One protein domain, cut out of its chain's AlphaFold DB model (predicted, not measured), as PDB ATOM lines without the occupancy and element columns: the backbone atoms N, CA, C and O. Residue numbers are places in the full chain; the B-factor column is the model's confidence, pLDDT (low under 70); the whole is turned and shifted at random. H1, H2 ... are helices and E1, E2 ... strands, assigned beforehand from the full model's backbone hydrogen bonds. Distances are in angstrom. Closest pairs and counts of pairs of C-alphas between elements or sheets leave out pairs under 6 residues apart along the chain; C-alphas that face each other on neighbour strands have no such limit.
ATOM      1  N   THR A   8      11.874  22.555  33.764       93.06
ATOM      2  CA  THR A   8      10.796  21.605  34.042       93.06
ATOM      3  C   THR A   8      11.356  20.356  34.695       93.06
ATOM      4  O   THR A   8      12.500  19.975  34.456       93.06
ATOM      5  N   ARG A   9      10.518  19.697  35.496       92.94
ATOM      6  CA  ARG A   9      10.730  18.290  35.830       92.94
ATOM      7  C   ARG A   9      10.461  17.447  34.589       92.94
ATOM      8  O   ARG A   9       9.510  17.734  33.856       92.94
ATOM      9  N   VAL A  10      11.283  16.431  34.369       92.06
ATOM     10  CA  VAL A  10      11.054  15.423  33.334       92.06
ATOM     11  C   VAL A  10       9.855  14.562  33.756       92.06
ATOM     12  O   VAL A  10       9.884  14.008  34.855       92.06
ATOM     13  N   PRO A  11       8.793  14.437  32.935       91.38
ATOM     14  CA  PRO A  11       7.694  13.510  33.208       91.38
ATOM     15  C   PRO A  11       8.206  12.064  33.100       91.38
ATOM     16  O   PRO A  11       8.520  11.620  31.993       91.38
ATOM     17  N   PRO A  12       8.361  11.327  34.217       88.94
ATOM     18  CA  PRO A  12       9.192  10.125  34.226       88.94
ATOM     19  C   PRO A  12       8.585   8.999  33.387       88.94
ATOM     20  O   PRO A  12       9.291   8.350  32.625       88.94
ATOM     21  N   ILE A  13       7.268   8.785  33.471       89.62
ATOM     22  CA  ILE A  13       6.594   7.696  32.749       89.62
ATOM     23  C   ILE A  13       6.678   7.931  31.240       89.62
ATOM     24  O   ILE A  13       7.052   7.034  30.486       89.62
ATOM     25  N   GLU A  14       6.350   9.135  30.791       91.69
ATOM     26  CA  GLU A  14       6.361   9.515  29.385       91.69
ATOM     27  C   GLU A  14       7.781   9.487  28.812       91.69
ATOM     28  O   GLU A  14       7.980   9.012  27.693       91.69
ATOM     29  N   ALA A  15       8.766   9.923  29.597       90.75
ATOM     30  CA  ALA A  15      10.173   9.883  29.230       90.75
ATOM     31  C   ALA A  15      10.693   8.444  29.079       90.75
ATOM     32  O   ALA A  15      11.309   8.124  28.062       90.75
ATOM     33  N   TYR A  16      10.382   7.548  30.023       90.00
ATOM     34  CA  TYR A  16      10.747   6.132  29.910       90.00
ATOM     35  C   TYR A  16      10.082   5.457  28.711       90.00
ATOM     36  O   TYR A  16      10.736   4.699  27.995       90.00
ATOM     37  N   LEU A  17       8.802   5.747  28.450       90.19
ATOM     38  CA  LEU A  17       8.108   5.232  27.269       90.19
ATOM     39  C   LEU A  17       8.755   5.726  25.969       90.19
ATOM     40  O   LEU A  17       8.895   4.950  25.025       90.19
ATOM     41  N   ALA A  18       9.169   6.994  25.920       91.75
ATOM     42  CA  ALA A  18       9.846   7.561  24.760       91.75
ATOM     43  C   ALA A  18      11.223   6.919  24.518       91.75
ATOM     44  O   ALA A  18      11.535   6.582  23.376       91.75
ATOM     45  N   LEU A  19      12.009   6.686  25.575       89.81
ATOM     46  CA  LEU A  19      13.302   6.001  25.485       89.81
ATOM     47  C   LEU A  19      13.167   4.536  25.081       89.81
ATOM     48  O   LEU A  19      13.876   4.082  24.191       89.81
ATOM     49  N   ALA A  20      12.231   3.800  25.682       88.50
ATOM     50  CA  ALA A  20      12.008   2.393  25.350       88.50
ATOM     51  C   ALA A  20      11.556   2.196  23.890       88.50
ATOM     52  O   ALA A  20      11.785   1.142  23.302       88.50
ATOM     53  N   ALA A  21      10.913   3.206  23.297       88.38
ATOM     54  CA  ALA A  21      10.501   3.205  21.895       88.38
ATOM     55  C   ALA A  21      11.583   3.727  20.926       88.38
ATOM     56  O   ALA A  21      11.371   3.720  19.708       88.38
ATOM     57  N   MET A  22      12.715   4.219  21.435       86.12
ATOM     58  CA  MET A  22      13.776   4.817  20.634       86.12
ATOM     59  C   MET A  22      14.735   3.753  20.092       86.12
ATOM     60  O   MET A  22      15.441   3.075  20.829       86.12
ATOM     61  N   GLU A  23      14.819   3.668  18.766       81.06
ATOM     62  CA  GLU A  23      15.905   2.955  18.093       81.06
ATOM     63  C   GLU A  23      17.238   3.678  18.334       81.06
ATOM     64  O   GLU A  23      17.319   4.893  18.139       81.06
ATOM     65  N   GLY A  24      18.259   2.943  18.784       77.75
ATOM     66  CA  GLY A  24      19.532   3.530  19.222       77.75
ATOM     67  C   GLY A  24      19.467   4.216  20.594       77.75
ATOM     68  O   GLY A  24      20.366   4.987  20.925       77.75
ATOM     69  N   GLY A  25      18.402   3.969  21.366       79.06
ATOM     70  CA  GLY A  25      18.279   4.395  22.758       79.06
ATOM     71  C   GLY A  25      19.163   3.583  23.722       79.06
ATOM     72  O   GLY A  25      19.874   2.667  23.297       79.06
ATOM     73  N   PRO A  26      19.125   3.903  25.025       80.88
ATOM     74  CA  PRO A  26      19.910   3.207  26.041       80.88
ATOM     75  C   PRO A  26      19.476   1.743  26.197       80.88
ATOM     76  O   PRO A  26      18.296   1.423  26.053       80.88
ATOM     77  N   GLU A  27      20.422   0.866  26.553       80.38
ATOM     78  CA  GLU A  27      20.124  -0.543  26.861       80.38
ATOM     79  C   GLU A  27      19.201  -0.679  28.083       80.38
ATOM     80  O   GLU A  27      18.287  -1.505  28.069       80.38
ATOM     81  N   ASP A  28      19.401   0.168  29.102       80.94
ATOM     82  CA  ASP A  28      18.496   0.310  30.244       80.94
ATOM     83  C   ASP A  28      17.995   1.763  30.378       80.94
ATOM     84  O   ASP A  28      18.723   2.646  30.851       80.94
ATOM     85  N   PRO A  29      16.736   2.039  29.988       75.12
ATOM     86  CA  PRO A  29      16.125   3.349  30.164       75.12
ATOM     87  C   PRO A  29      16.092   3.826  31.621       75.12
ATOM     88  O   PRO A  29      16.224   5.029  31.855       75.12
ATOM     89  N   LEU A  30      15.942   2.921  32.597       72.38
ATOM     90  CA  LEU A  30      15.806   3.259  34.019       72.38
ATOM     91  C   LEU A  30      17.110   3.772  34.631       72.38
ATOM     92  O   LEU A  30      17.059   4.601  35.535       72.38
ATOM     93  N   GLU A  31      18.263   3.327  34.129       74.19
ATOM     94  CA  GLU A  31      19.568   3.847  34.555       74.19
ATOM     95  C   GLU A  31      19.933   5.167  33.859       74.19
ATOM     96  O   GLU A  31      20.737   5.940  34.380       74.19
ATOM     97  N   SER A  32      19.335   5.444  32.697       72.19
ATOM     98  CA  SER A  32      19.645   6.632  31.889       72.19
ATOM     99  C   SER A  32      18.888   7.904  32.285       72.19
ATOM    100  O   SER A  32      19.329   8.997  31.935       72.19
ATOM    101  N   LEU A  33      17.769   7.777  33.007       72.06
ATOM    102  CA  LEU A  33      16.981   8.905  33.506       72.06
ATOM    103  C   LEU A  33      16.745   8.777  34.998       72.06
ATOM    104  O   LEU A  33      16.196   7.772  35.461       72.06
ATOM    105  N   THR A  34      17.055   9.838  35.736       69.25
ATOM    106  CA  THR A  34      16.703   9.920  37.146       69.25
ATOM    107  C   THR A  34      15.267  10.457  37.296       69.25
ATOM    108  O   THR A  34      14.936  11.493  36.720       69.25
ATOM    109  N   PRO A  35      14.382   9.804  38.084       57.31
ATOM    110  CA  PRO A  35      12.953  10.157  38.212       57.31
ATOM    111  C   PRO A  35      12.610  11.586  38.684       57.31
ATOM    112  O   PRO A  35      11.433  11.931  38.774       57.31
ATOM    113  N   ASP A  36      13.605  12.416  38.991       66.06
ATOM    114  CA  ASP A  36      13.463  13.796  39.460       66.06
ATOM    115  C   ASP A  36      14.332  14.781  38.662       66.06
ATOM    116  O   ASP A  36      14.612  15.886  39.138       66.06
ATOM    117  N   ASP A  37      14.750  14.405  37.452       84.19
ATOM    118  CA  ASP A  37      15.576  15.272  36.621       84.19
ATOM    119  C   ASP A  37      14.875  16.595  36.331       84.19
ATOM    120  O   ASP A  37      13.720  16.660  35.899       84.19
ATOM    121  N   ILE A  38      15.604  17.675  36.608       89.94
ATOM    122  CA  ILE A  38      15.218  19.034  36.264       89.94
ATOM    123  C   ILE A  38      16.082  19.443  35.084       89.94
ATOM    124  O   ILE A  38      17.305  19.516  35.203       89.94
ATOM    125  N   VAL A  39      15.436  19.751  33.965       91.06
ATOM    126  CA  VAL A  39      16.112  20.246  32.765       91.06
ATOM    127  C   VAL A  39      15.887  21.743  32.606       91.06
ATOM    128  O   VAL A  39      14.826  22.267  32.951       91.06
ATOM    129  N   LEU A  40      16.905  22.426  32.086       91.44
ATOM    130  CA  LEU A  40      16.880  23.837  31.710       91.44
ATOM    131  C   LEU A  40      16.660  23.951  30.200       91.44
ATOM    132  O   LEU A  40      17.218  23.173  29.436       91.44
ATOM    133  N   CYS A  41      15.876  24.935  29.763       90.88
ATOM    134  CA  CYS A  41      15.666  25.210  28.342       90.88
ATOM    135  C   CYS A  41      16.985  25.542  27.621       90.88
ATOM    136  O   CYS A  41      17.621  26.560  27.898       90.88
ATOM    137  N   GLU A  42      17.353  24.717  26.643       89.19
ATOM    138  CA  GLU A  42      18.589  24.835  25.859       89.19
ATOM    139  C   GLU A  42      18.463  25.787  24.670       89.19
ATOM    140  O   GLU A  42      19.464  26.275  24.149       89.19
ATOM    141  N   LEU A  43      17.238  26.118  24.244       84.81
ATOM    142  CA  LEU A  43      17.033  27.029  23.116       84.81
ATOM    143  C   LEU A  43      17.547  28.442  23.400       84.81
ATOM    144  O   LEU A  43      17.796  29.188  22.454       84.81
ATOM    145  N   ALA A  44      17.698  28.820  24.677       69.56
ATOM    146  CA  ALA A  44      18.277  30.083  25.147       69.56
ATOM    147  C   ALA A  44      17.700  31.366  24.499       69.56
ATOM    148  O   ALA A  44      18.220  32.461  24.712       69.56
ATOM    149  N   GLN A  45      16.601  31.253  23.748       67.88
ATOM    150  CA  GLN A  45      15.923  32.329  23.048       67.88
ATOM    151  C   GLN A  45      14.438  32.251  23.369       67.88
ATOM    152  O   GLN A  45      13.770  31.267  23.070       67.88
ATOM    153  N   TYR A  46      13.928  33.325  23.960       61.38
ATOM    154  CA  TYR A  46      12.506  33.509  24.190       61.38
ATOM    155  C   TYR A  46      11.955  34.520  23.180       61.38
ATOM    156  O   TYR A  46      12.108  35.728  23.382       61.38
ATOM    157  N   PRO A  47      11.295  34.094  22.097       56.47
ATOM    158  CA  PRO A  47      10.130  34.798  21.618       56.47
ATOM    159  C   PRO A  47       8.888  34.111  22.200       56.47
ATOM    160  O   PRO A  47       8.797  32.887  22.263       56.47
ATOM    161  N   GLY A  48       7.923  34.910  22.651       56.22
ATOM    162  CA  GLY A  48       6.663  34.382  23.167       56.22
ATOM    163  C   GLY A  48       6.013  33.399  22.185       56.22
ATOM    164  O   GLY A  48       5.946  33.673  20.987       56.22
ATOM    165  N   HIS A  49       5.521  32.286  22.742       56.78
ATOM    166  CA  HIS A  49       4.732  31.209  22.115       56.78
ATOM    167  C   HIS A  49       5.489  30.021  21.504       56.78
ATOM    168  O   HIS A  49       4.841  29.125  20.960       56.78
ATOM    169  N   THR A  50       6.814  29.932  21.623       70.69
ATOM    170  CA  THR A  50       7.525  28.682  21.309       70.69
ATOM    171  C   THR A  50       7.605  27.778  22.535       70.69
ATOM    172  O   THR A  50       7.824  28.262  23.643       70.69
ATOM    173  N   ALA A  51       7.443  26.470  22.335       86.56
ATOM    174  CA  ALA A  51       7.770  25.485  23.359       86.56
ATOM    175  C   ALA A  51       9.252  25.608  23.754       86.56
ATOM    176  O   ALA A  51      10.110  25.867  22.908       86.56
ATOM    177  N   HIS A  52       9.532  25.420  25.036       91.06
ATOM    178  CA  HIS A  52      10.875  25.206  25.557       91.06
ATOM    179  C   HIS A  52      11.364  23.824  25.129       91.06
ATOM    180  O   HIS A  52      10.544  22.932  24.894       91.06
ATOM    181  N   ALA A  53      12.679  23.642  25.032       92.50
ATOM    182  CA  ALA A  53      13.250  22.352  24.671       92.50
ATOM    183  C   ALA A  53      14.591  22.097  25.367       92.50
ATOM    184  O   ALA A  53      15.360  23.035  25.581       92.50
ATOM    185  N   ALA A  54      14.853  20.834  25.692       92.88
ATOM    186  CA  ALA A  54      16.115  20.337  26.239       92.88
ATOM    187  C   ALA A  54      16.395  18.936  25.683       92.88
ATOM    188  O   ALA A  54      15.444  18.191  25.399       92.88
ATOM    189  N   VAL A  55      17.667  18.574  25.520       91.75
ATOM    190  CA  VAL A  55      18.037  17.216  25.120       91.75
ATOM    191  C   VAL A  55      17.851  16.280  26.311       91.75
ATOM    192  O   VAL A  55      18.268  16.565  27.431       91.75
ATOM    193  N   LEU A  56      17.156  15.171  26.080       90.75
ATOM    194  CA  LEU A  56      16.884  14.164  27.102       90.75
ATOM    195  C   LEU A  56      17.840  12.978  26.970       90.75
ATOM    196  O   LEU A  56      18.266  12.409  27.970       90.75
ATOM    197  N   TYR A  57      18.181  12.609  25.736       88.88
ATOM    198  CA  TYR A  57      19.148  11.558  25.455       88.88
ATOM    199  C   TYR A  57      19.844  11.817  24.124       88.88
ATOM    200  O   TYR A  57      19.177  12.008  23.103       88.88
ATOM    201  N   SER A  58      21.176  11.790  24.145       85.81
ATOM    202  CA  SER A  58      21.994  11.886  22.940       85.81
ATOM    203  C   SER A  58      22.305  10.497  22.407       85.81
ATOM    204  O   SER A  58      22.905   9.677  23.106       85.81
ATOM    205  N   ALA A  59      21.915  10.231  21.165       79.81
ATOM    206  CA  ALA A  59      22.231   8.961  20.541       79.81
ATOM    207  C   ALA A  59      23.735   8.884  20.241       79.81
ATOM    208  O   ALA A  59      24.376   9.864  19.864       79.81
ATOM    209  N   ALA A  60      24.316   7.693  20.370       70.25
ATOM    210  CA  ALA A  60      25.756   7.506  20.186       70.25
ATOM    211  C   ALA A  60      26.235   7.708  18.731       70.25
ATOM    212  O   ALA A  60      27.437   7.821  18.489       70.25
ATOM    213  N   SER A  61      25.323   7.730  17.755       69.94
ATOM    214  CA  SER A  61      25.654   7.860  16.334       69.94
ATOM    215  C   SER A  61      24.801   8.923  15.656       69.94
ATOM    216  O   SER A  61      23.614   9.020  15.941       69.94
ATOM    217  N   VAL A  62      25.381   9.613  14.673       66.44
ATOM    218  CA  VAL A  62      24.697  10.625  13.845       66.44
ATOM    219  C   VAL A  62      23.523  10.037  13.044       66.44
ATOM    220  O   VAL A  62      22.602  10.766  12.684       66.44
ATOM    221  N   ASP A  63      23.530   8.726  12.791       73.00
ATOM    222  CA  ASP A  63      22.444   8.023  12.096       73.00
ATOM    223  C   ASP A  63      21.185   7.872  12.967       73.00
ATOM    224  O   ASP A  63      20.097   7.597  12.456       73.00
ATOM    225  N   HIS A  64      21.314   8.090  14.280       80.50
ATOM    226  CA  HIS A  64      20.213   8.043  15.225       80.50
ATOM    227  C   HIS A  64      19.939   9.455  15.768       80.50
ATOM    228  O   HIS A  64      20.834  10.086  16.322       80.50
ATOM    229  N   PRO A  65      18.721   9.992  15.588       87.88
ATOM    230  CA  PRO A  65      18.362  11.308  16.106       87.88
ATOM    231  C   PRO A  65      18.300  11.318  17.636       87.88
ATOM    232  O   PRO A  65      17.848  10.347  18.244       87.88
ATOM    233  N   ASP A  66      18.655  12.449  18.240       90.94
ATOM    234  CA  ASP A  66      18.566  12.649  19.686       90.94
ATOM    235  C   ASP A  66      17.107  12.710  20.143       90.94
ATOM    236  O   ASP A  66      16.218  13.169  19.411       90.94
ATOM    237  N   LEU A  67      16.855  12.284  21.380       93.00
ATOM    238  CA  LEU A  67      15.559  12.451  22.022       93.00
ATOM    239  C   LEU A  67      15.509  13.803  22.727       93.00
ATOM    240  O   LEU A  67      16.304  14.076  23.625       93.00
ATOM    241  N   TRP A  68      14.532  14.624  22.357       94.12
ATOM    242  CA  TRP A  68      14.311  15.941  22.945       94.12
ATOM    243  C   TRP A  68      13.057  15.951  23.807       94.12
ATOM    244  O   TRP A  68      12.060  15.330  23.454       94.12
ATOM    245  N   LEU A  69      13.072  16.715  24.895       94.50
ATOM    246  CA  LEU A  69      11.885  17.064  25.671       94.50
ATOM    247  C   LEU A  69      11.441  18.472  25.288       94.50
ATOM    248  O   LEU A  69      12.168  19.433  25.516       94.50
ATOM    249  N   PHE A  70      10.230  18.590  24.750       94.00
ATOM    250  CA  PHE A  70       9.560  19.862  24.497       94.00
ATOM    251  C   PHE A  70       8.478  20.089  25.542       94.00
ATOM    252  O   PHE A  70       7.671  19.189  25.787       94.00
ATOM    253  N   TRP A  71       8.412  21.295  26.102       93.50
ATOM    254  CA  TRP A  71       7.354  21.667  27.036       93.50
ATOM    255  C   TRP A  71       6.875  23.099  26.854       93.50
ATOM    256  O   TRP A  71       7.591  23.974  26.369       93.50
ATOM    257  N   THR A  72       5.641  23.345  27.256       90.62
ATOM    258  CA  THR A  72       5.021  24.670  27.269       90.62
ATOM    259  C   THR A  72       4.585  25.026  28.685       90.62
ATOM    260  O   THR A  72       4.405  24.154  29.535       90.62
ATOM    261  N   ASP A  73       4.409  26.321  28.952       86.38
ATOM    262  CA  ASP A  73       4.028  26.818  30.283       86.38
ATOM    263  C   ASP A  73       2.629  26.335  30.731       86.38
ATOM    264  O   ASP A  73       2.296  26.403  31.911       86.38
ATOM    265  N   ASP A  74       1.810  25.825  29.802       86.44
ATOM    266  CA  ASP A  74       0.505  25.201  30.060       86.44
ATOM    267  C   ASP A  74       0.592  23.709  30.452       86.44
ATOM    268  O   ASP A  74      -0.438  23.069  30.662       86.44
ATOM    269  N   GLY A  75       1.804  23.153  30.570       84.31
ATOM    270  CA  GLY A  75       2.036  21.778  31.019       84.31
ATOM    271  C   GLY A  75       1.903  20.711  29.930       84.31
ATOM    272  O   GLY A  75       1.800  19.529  30.255       84.31
ATOM    273  N   CYS A  76       1.900  21.082  28.646       90.25
ATOM    274  CA  CYS A  76       1.983  20.094  27.568       90.25
ATOM    275  C   CYS A  76       3.430  19.629  27.352       90.25
ATOM    276  O   CYS A  76       4.338  20.452  27.265       90.25
ATOM    277  N   TYR A  77       3.621  18.317  27.173       92.56
ATOM    278  CA  TYR A  77       4.924  17.697  26.913       92.56
ATOM    279  C   TYR A  77       4.941  16.937  25.585       92.56
ATOM    280  O   TYR A  77       3.939  16.336  25.185       92.56
ATOM    281  N   ARG A  78       6.084  16.944  24.890       94.25
ATOM    282  CA  ARG A  78       6.334  16.125  23.692       94.25
ATOM    283  C   ARG A  78       7.772  15.619  23.679       94.25
ATOM    284  O   ARG A  78       8.671  16.328  24.112       94.25
ATOM    285  N   PHE A  79       7.967  14.434  23.103       94.62
ATOM    286  CA  PHE A  79       9.262  13.750  23.055       94.62
ATOM    287  C   PHE A  79       9.698  13.440  21.611       94.62
ATOM    288  O   PHE A  79       9.696  12.275  21.202       94.62
ATOM    289  N   PRO A  80       9.948  14.455  20.763       93.88
ATOM    290  CA  PRO A  80      10.359  14.211  19.389       93.88
ATOM    291  C   PRO A  80      11.799  13.691  19.312       93.88
ATOM    292  O   PRO A  80      12.672  14.086  20.083       93.88
ATOM    293  N   ARG A  81      12.036  12.841  18.312       92.31
ATOM    294  CA  ARG A  81      13.373  12.439  17.881       92.31
ATOM    295  C   ARG A  81      13.810  13.356  16.752       92.31
ATOM    296  O   ARG A  81      13.157  13.362  15.707       92.31
ATOM    297  N   LEU A  82      14.857  14.146  16.964       91.50
ATOM    298  CA  LEU A  82      15.297  15.154  16.000       91.50
ATOM    299  C   LEU A  82      16.781  14.985  15.657       91.50
ATOM    300  O   LEU A  82      17.588  14.749  16.555       91.50
ATOM    301  N   PRO A  83      17.155  15.088  14.369       90.88
ATOM    302  CA  PRO A  83      18.553  15.011  13.970       90.88
ATOM    303  C   PRO A  83      19.326  16.236  14.482       90.88
ATOM    304  O   PRO A  83      18.731  17.306  14.654       90.88
ATOM    305  N   PRO A  84      20.645  16.115  14.690       88.75
ATOM    306  CA  PRO A  84      21.471  17.231  15.126       88.75
ATOM    307  C   PRO A  84      21.596  18.300  14.033       88.75
ATOM    308  O   PRO A  84      21.600  18.011  12.833       88.75
ATOM    309  N   CYS A  85      21.750  19.555  14.446       88.69
ATOM    310  CA  CYS A  85      22.040  20.664  13.550       88.69
ATOM    311  C   CYS A  85      23.468  20.543  12.990       88.69
ATOM    312  O   CYS A  85      24.449  20.466  13.727       88.69
ATOM    313  N   LEU A  86      23.605  20.578  11.662       88.50
ATOM    314  CA  LEU A  86      24.898  20.408  10.981       88.50
ATOM    315  C   LEU A  86      25.704  21.710  10.841       88.50
ATOM    316  O   LEU A  86      26.793  21.715  10.257       88.50
ATOM    317  N   VAL A  87      25.181  22.837  11.331       87.81
ATOM    318  CA  VAL A  87      25.870  24.125  11.220       87.81
ATOM    319  C   VAL A  87      27.059  24.162  12.178       87.81
ATOM    320  O   VAL A  87      26.974  23.778  13.341       87.81
ATOM    321  N   GLN A  88      28.182  24.664  11.672       85.06
ATOM    322  CA  GLN A  88      29.411  24.843  12.433       85.06
ATOM    323  C   GLN A  88      29.768  26.325  12.535       85.06
ATOM    324  O   GLN A  88      29.723  27.050  11.536       85.06
ATOM    325  N   GLY A  89      30.191  26.756  13.717       77.69
ATOM    326  CA  GLY A  89      30.674  28.106  13.975       77.69
ATOM    327  C   GLY A  89      32.154  28.159  14.300       77.69
ATOM    328  O   GLY A  89      32.789  27.143  14.564       77.69
ATOM    329  N   LYS A  90      32.717  29.369  14.290       69.88
ATOM    330  CA  LYS A  90      34.067  29.610  14.808       69.88
ATOM    331  C   LYS A  90      33.981  29.883  16.308       69.88
ATOM    332  O   LYS A  90      33.419  30.901  16.701       69.88
ATOM    333  N   SER A  91      34.573  29.006  17.104       65.50
ATOM    334  CA  SER A  91      34.846  29.217  18.523       65.50
ATOM    335  C   SER A  91      36.244  29.809  18.662       65.50
ATOM    336  O   SER A  91      37.210  29.311  18.080       65.50
ATOM    337  N   GLY A  92      36.355  30.926  19.386       60.16
ATOM    338  CA  GLY A  92      37.572  31.744  19.429       60.16
ATOM    339  C   GLY A  92      38.825  31.014  19.927       60.16
ATOM    340  O   GLY A  92      39.926  31.433  19.581       60.16
ATOM    341  N   ARG A  93      38.677  29.926  20.701       57.38
ATOM    342  CA  ARG A  93      39.805  29.155  21.262       57.38
ATOM    343  C   ARG A  93      39.959  27.738  20.703       57.38
ATOM    344  O   ARG A  93      41.071  27.226  20.743       57.38
ATOM    345  N   PHE A  94      38.903  27.119  20.163       56.94
ATOM    346  CA  PHE A  94      38.899  25.676  19.860       56.94
ATOM    347  C   PHE A  94      38.642  25.316  18.387       56.94
ATOM    348  O   PHE A  94      38.517  24.143  18.044       56.94
ATOM    349  N   GLY A  95      38.627  26.294  17.477       66.88
ATOM    350  CA  GLY A  95      38.438  26.033  16.048       66.88
ATOM    351  C   GLY A  95      36.962  26.021  15.646       66.88
ATOM    352  O   GLY A  95      36.220  26.935  16.002       66.88
ATOM    353  N   ARG A  96      36.542  25.055  14.816       74.62
ATOM    354  CA  ARG A  96      35.138  24.938  14.378       74.62
ATOM    355  C   ARG A  96      34.360  24.084  15.377       74.62
ATOM    356  O   ARG A  96      34.676  22.910  15.522       74.62
ATOM    357  N   GLU A  97      33.339  24.653  16.006       77.12
ATOM    358  CA  GLU A  97      32.425  23.935  16.904       77.12
ATOM    359  C   GLU A  97      31.088  23.682  16.204       77.12
ATOM    360  O   GLU A  97      30.569  24.557  15.502       77.12
ATOM    361  N   ALA A  98      30.545  22.475  16.372       82.50
ATOM    362  CA  ALA A  98      29.212  22.129  15.893       82.50
ATOM    363  C   ALA A  98      28.135  22.779  16.773       82.50
ATOM    364  O   ALA A  98      28.357  23.062  17.951       82.50
ATOM    365  N   CYS A  99      26.967  23.038  16.196       85.69
ATOM    366  CA  CYS A  99      25.785  23.337  16.986       85.69
ATOM    367  C   CYS A  99      25.362  22.089  17.778       85.69
ATOM    368  O   CYS A  99      25.324  20.996  17.221       85.69
ATOM    369  N   MET A 100      25.028  22.264  19.056       85.00
ATOM    370  CA  MET A 100      24.571  21.176  19.935       85.00
ATOM    371  C   MET A 100      23.041  21.009  19.944       85.00
ATOM    372  O   MET A 100      22.518  20.203  20.702       85.00
ATOM    373  N   LEU A 101      22.312  21.791  19.142       88.88
ATOM    374  CA  LEU A 101      20.849  21.752  19.067       88.88
ATOM    375  C   LEU A 101      20.369  20.897  17.884       88.88
ATOM    376  O   LEU A 101      21.143  20.553  16.993       88.88
ATOM    377  N   TYR A 102      19.071  20.604  17.846       90.50
ATOM    378  CA  TYR A 102      18.422  19.886  16.746       90.50
ATOM    379  C   TYR A 102      18.287  20.716  15.455       90.50
ATOM    380  O   TYR A 102      18.262  21.946  15.485       90.50
ATOM    381  N   ASP A 103      18.147  20.058  14.304       88.50
ATOM    382  CA  ASP A 103      17.943  20.733  13.016       88.50
ATOM    383  C   ASP A 103      16.688  21.626  13.007       88.50
ATOM    384  O   ASP A 103      15.630  21.255  13.506       88.50
ATOM    385  N   GLN A 104      16.787  22.812  12.400       86.25
ATOM    386  CA  GLN A 104      15.722  23.831  12.384       86.25
ATOM    387  C   GLN A 104      15.311  24.364  13.770       86.25
ATOM    388  O   GLN A 104      14.182  24.828  13.960       86.25
ATOM    389  N   HIS A 105      16.219  24.348  14.749       85.88
ATOM    390  CA  HIS A 105      15.979  24.996  16.035       85.88
ATOM    391  C   HIS A 105      15.672  26.495  15.887       85.88
ATOM    392  O   HIS A 105      16.226  27.201  15.042       85.88
ATOM    393  N   ALA A 106      14.812  27.013  16.768       79.88
ATOM    394  CA  ALA A 106      14.400  28.418  16.735       79.88
ATOM    395  C   ALA A 106      15.514  29.390  17.167       79.88
ATOM    396  O   ALA A 106      15.447  30.576  16.847       79.88
ATOM    397  N   SER A 107      16.517  28.892  17.901       77.56
ATOM    398  CA  SER A 107      17.625  29.706  18.398       77.56
ATOM    399  C   SER A 107      18.490  30.236  17.253       77.56
ATOM    400  O   SER A 107      18.813  29.502  16.321       77.56
ATOM    401  N   VAL A 108      18.915  31.496  17.312       78.19
ATOM    402  CA  VAL A 108      19.960  31.980  16.402       78.19
ATOM    403  C   VAL A 108      21.307  31.404  16.810       78.19
ATOM    404  O   VAL A 108      21.699  31.445  17.975       78.19
ATOM    405  N   HIS A 109      22.056  30.908  15.831       77.19
ATOM    406  CA  HIS A 109      23.403  30.442  16.098       77.19
ATOM    407  C   HIS A 109      24.299  31.598  16.559       77.19
ATOM    408  O   HIS A 109      24.575  32.531  15.802       77.19
ATOM    409  N   SER A 110      24.780  31.526  17.798       67.38
ATOM    410  CA  SER A 110      25.682  32.521  18.369       67.38
ATOM    411  C   SER A 110      26.834  31.834  19.093       67.38
ATOM    412  O   SER A 110      26.806  31.652  20.304       67.38
ATOM    413  N   TRP A 111      27.891  31.514  18.349       68.12
ATOM    414  CA  TRP A 111      29.164  31.040  18.918       68.12
ATOM    415  C   TRP A 111      30.033  32.170  19.487       68.12
ATOM    416  O   TRP A 111      31.065  31.921  20.098       68.12
ATOM    417  N   ALA A 112      29.617  33.426  19.309       58.22
ATOM    418  CA  ALA A 112      30.294  34.602  19.844       58.22
ATOM    419  C   ALA A 112      29.775  34.973  21.245       58.22
ATOM    420  O   ALA A 112      29.552  36.150  21.536       58.22
ATOM    421  N   MET A 113      29.541  33.979  22.111       64.56
ATOM    422  CA  MET A 113      29.259  34.269  23.513       64.56
ATOM    423  C   MET A 113      30.541  34.815  24.139       64.56
ATOM    424  O   MET A 113      31.545  34.118  24.260       64.56
ATOM    425  N   ARG A 114      30.524  36.104  24.475       61.78
ATOM    426  CA  ARG A 114      31.617  36.725  25.209       61.78
ATOM    427  C   ARG A 114      31.509  36.263  26.657       61.78
ATOM    428  O   ARG A 114      30.464  36.487  27.258       61.78
ATOM    429  N   ASP A 115      32.563  35.647  27.182       70.56
ATOM    430  CA  ASP A 115      32.728  35.353  28.607       70.56
ATOM    431  C   ASP A 115      33.613  36.448  29.226       70.56
ATOM    432  O   ASP A 115      34.843  36.363  29.155       70.56
ATOM    433  N   PRO A 116      33.026  37.515  29.806       76.19
ATOM    434  CA  PRO A 116      33.807  38.631  30.323       76.19
ATOM    435  C   PRO A 116      34.669  38.220  31.518       76.19
ATOM    436  O   PRO A 116      35.707  38.832  31.761       76.19
ATOM    437  N   LEU A 117      34.252  37.195  32.269       84.25
ATOM    438  CA  LEU A 117      35.036  36.675  33.382       84.25
ATOM    439  C   LEU A 117      36.243  35.901  32.853       84.25
ATOM    440  O   LEU A 117      37.358  36.140  33.308       84.25
ATOM    441  N   GLY A 118      36.038  35.037  31.859       80.38
ATOM    442  CA  GLY A 118      37.112  34.336  31.162       80.38
ATOM    443  C   GLY A 118      38.144  35.288  30.556       80.38
ATOM    444  O   GLY A 118      39.347  35.031  30.670       80.38
ATOM    445  N   ASP A 119      37.702  36.411  29.980       83.38
ATOM    446  CA  ASP A 119      38.580  37.479  29.478       83.38
ATOM    447  C   ASP A 119      39.458  38.055  30.609       83.38
ATOM    448  O   ASP A 119      40.684  38.097  30.481       83.38
ATOM    449  N   VAL A 120      38.853  38.426  31.745       89.94
ATOM    450  CA  VAL A 120      39.563  38.983  32.915       89.94
ATOM    451  C   VAL A 120      40.538  37.972  33.523       89.94
ATOM    452  O   VAL A 120      41.694  38.311  33.778       89.94
ATOM    453  N   VAL A 121      40.110  36.724  33.727       90.69
ATOM    454  CA  VAL A 121      40.959  35.653  34.275       90.69
ATOM    455  C   VAL A 121      42.149  35.386  33.356       90.69
ATOM    456  O   VAL A 121      43.274  35.253  33.830       90.69
ATOM    457  N   SER A 122      41.931  35.366  32.041       87.12
ATOM    458  CA  SER A 122      43.014  35.165  31.071       87.12
ATOM    459  C   SER A 122      44.035  36.305  31.110       87.12
ATOM    460  O   SER A 122      45.236  36.055  31.009       87.12
ATOM    461  N   GLU A 123      43.584  37.550  31.291       88.00
ATOM    462  CA  GLU A 123      44.478  38.698  31.456       88.00
ATOM    463  C   GLU A 123      45.284  38.619  32.761       88.00
ATOM    464  O   GLU A 123      46.485  38.895  32.747       88.00
ATOM    465  N   MET A 124      44.655  38.211  33.869       90.19
ATOM    466  CA  MET A 124      45.335  38.011  35.155       90.19
ATOM    467  C   MET A 124      46.416  36.935  35.062       90.19
ATOM    468  O   MET A 124      47.540  37.164  35.499       90.19
ATOM    469  N   VAL A 125      46.099  35.790  34.450       91.06
ATOM    470  CA  VAL A 125      47.064  34.702  34.237       91.06
ATOM    471  C   VAL A 125      48.235  35.181  33.382       91.06
ATOM    472  O   VAL A 125      49.380  34.948  33.750       91.06
ATOM    473  N   ARG A 126      47.974  35.904  32.284       89.00
ATOM    474  CA  ARG A 126      49.040  36.440  31.427       89.00
ATOM    475  C   ARG A 126      49.968  37.393  32.187       89.00
ATOM    476  O   ARG A 126      51.177  37.256  32.071       89.00
ATOM    477  N   LYS A 127      49.418  38.315  32.989       87.94
ATOM    478  CA  LYS A 127      50.220  39.231  33.823       87.94
ATOM    479  C   LYS A 127      51.069  38.486  34.851       87.94
ATOM    480  O   LYS A 127      52.238  38.805  34.997       87.94
ATOM    481  N   ALA A 128      50.508  37.472  35.508       84.50
ATOM    482  CA  ALA A 128      51.256  36.658  36.460       84.50
ATOM    483  C   ALA A 128      52.412  35.896  35.786       84.50
ATOM    484  O   ALA A 128      53.490  35.793  36.360       84.50
ATOM    485  N   MET A 129      52.216  35.391  34.562       82.62
ATOM    486  CA  MET A 129      53.281  34.732  33.796       82.62
ATOM    487  C   MET A 129      54.390  35.714  33.385       82.62
ATOM    488  O   MET A 129      55.556  35.374  33.552       82.62
ATOM    489  N   ASP A 130      54.038  36.928  32.942       79.44
ATOM    490  CA  ASP A 130      55.007  37.987  32.607       79.44
ATOM    491  C   ASP A 130      55.821  38.424  33.852       79.44
ATOM    492  O   ASP A 130      57.031  38.601  33.774       79.44
ATOM    493  N   GLU A 131      55.194  38.529  35.031       73.31
ATOM    494  CA  GLU A 131      55.867  38.889  36.297       73.31
ATOM    495  C   GLU A 131      56.793  37.787  36.843       73.31
ATOM    496  O   GLU A 131      57.684  38.069  37.645       73.31
ATOM    497  N   THR A 132      56.597  36.531  36.427       61.84
ATOM    498  CA  THR A 132      57.439  35.402  36.862       61.84
ATOM    499  C   THR A 132      58.679  35.224  35.970       61.84
ATOM    500  O   THR A 132      59.651  34.619  36.414       61.84
ATOM    501  N   ASP A 133      58.665  35.762  34.742       58.88
ATOM    502  CA  ASP A 133      59.783  35.719  33.778       58.88
ATOM    503  C   ASP A 133      60.792  36.879  33.980       58.88
ATOM    504  O   ASP A 133      61.906  36.835  33.468       58.88
ATOM    505  N   ASP A 134      60.429  37.887  34.788       59.19
ATOM    506  CA  ASP A 134      61.251  39.063  35.149       59.19
ATOM    507  C   ASP A 134      61.975  38.921  36.520       59.19
ATOM    508  O   ASP A 134      62.474  39.898  37.092       59.19
TER     509      ASP A 134
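AT A GLANCE: This is residues 8 to 134 of the 136 residues of an uncharacterized protein of Streptomyces sp. SID625 (UniProt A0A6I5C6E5). A small, loosely built body has the hairpin E2 and E3 in it, with the short strand E1 beside E2 and the two short helices H1 and H2 near one end of the hairpin; a second small hairpin, E4 and E5, lies apart from the first. From this body the long helix H3 sticks out as a free arm, residues 115 to 134, and this arm makes much of the length. The printed part has 127 residues, with three named helices and five named strands in the order H1 H2 E1 E2 E3 E4 E5 H3; each hairpin is an antiparallel sheet of two strands. The class is mixed, helices and strands, with under half of the residues in named elements. The whole is loose, with a radius of gyration of the C-alphas of 19.1 A, and spans 63 by 37 by 29 A.

IN THESE COORDINATES: Find C-alpha 12 at (9.192, 10.125, 34.226); from there H1 runs through residues 12 to 20, 12.1 A long. H2 follows at residues 29 to 32, then E1 at residues 38 to 40. Look next at C-alpha 52, (10.875, 25.206, 25.557), where E2 begins; it covers residues 52 to 57 in 16.0 A, and E3 covers residues 66 to 71 in 16.2 A. E4 is residues 88 to 91 and E5 is residues 95 to 98. H3, residues 116 to 133, is 26.4 A long and ends at C-alpha 133, (59.783, 35.719, 33.778).

HOW THE PARTS SIT: Begin with the hairpin E2 and E3, antiparallel at 148 degrees, where N 54 and O 69 are 3.0 A apart and N 69 and O 54 are 2.8 A apart, both within hydrogen-bond range. Residues 66 to 67 and 70 to 71 of E3 also pair, antiparallel, with residues 81 to 82 and 77 to 78. E1 pairs with no named strand, but its residues 38 to 39 pair antiparallel with residues 8 to 9; its closest C-alpha to E2 is that of Val 39, 6.5 A from that of Ala 54. H1 and E2 are near each other, and the closest C-alphas of H1 and E3, those of Leu 19 and Leu 67, are 7.7 A apart. H1 and H2 touch, closest at the C-alphas of Tyr 16 and Pro 29, 6.1 A. In the hairpin E4 and E5, antiparallel at 138 degrees, N 89 and O 97 are within hydrogen-bond range at 2.9 A. Every O i to N i+4 pair is within hydrogen-bond range in H1 and H3, while H2 is too short for such a pair.

THE WHOLE: The C-alphas farthest apart, those of Ala 21 and Asp 134, are 63.5 A apart. The printed part has no cut. The links E1 to E2, E3 to E4 and E5 to H3 are long. The mean pLDDT of the printed part is 81.3; look for values under 70 at residues 34 to 36, 44 to 49, 61 to 62, 90 to 95, 110 to 114 and 132 to 134.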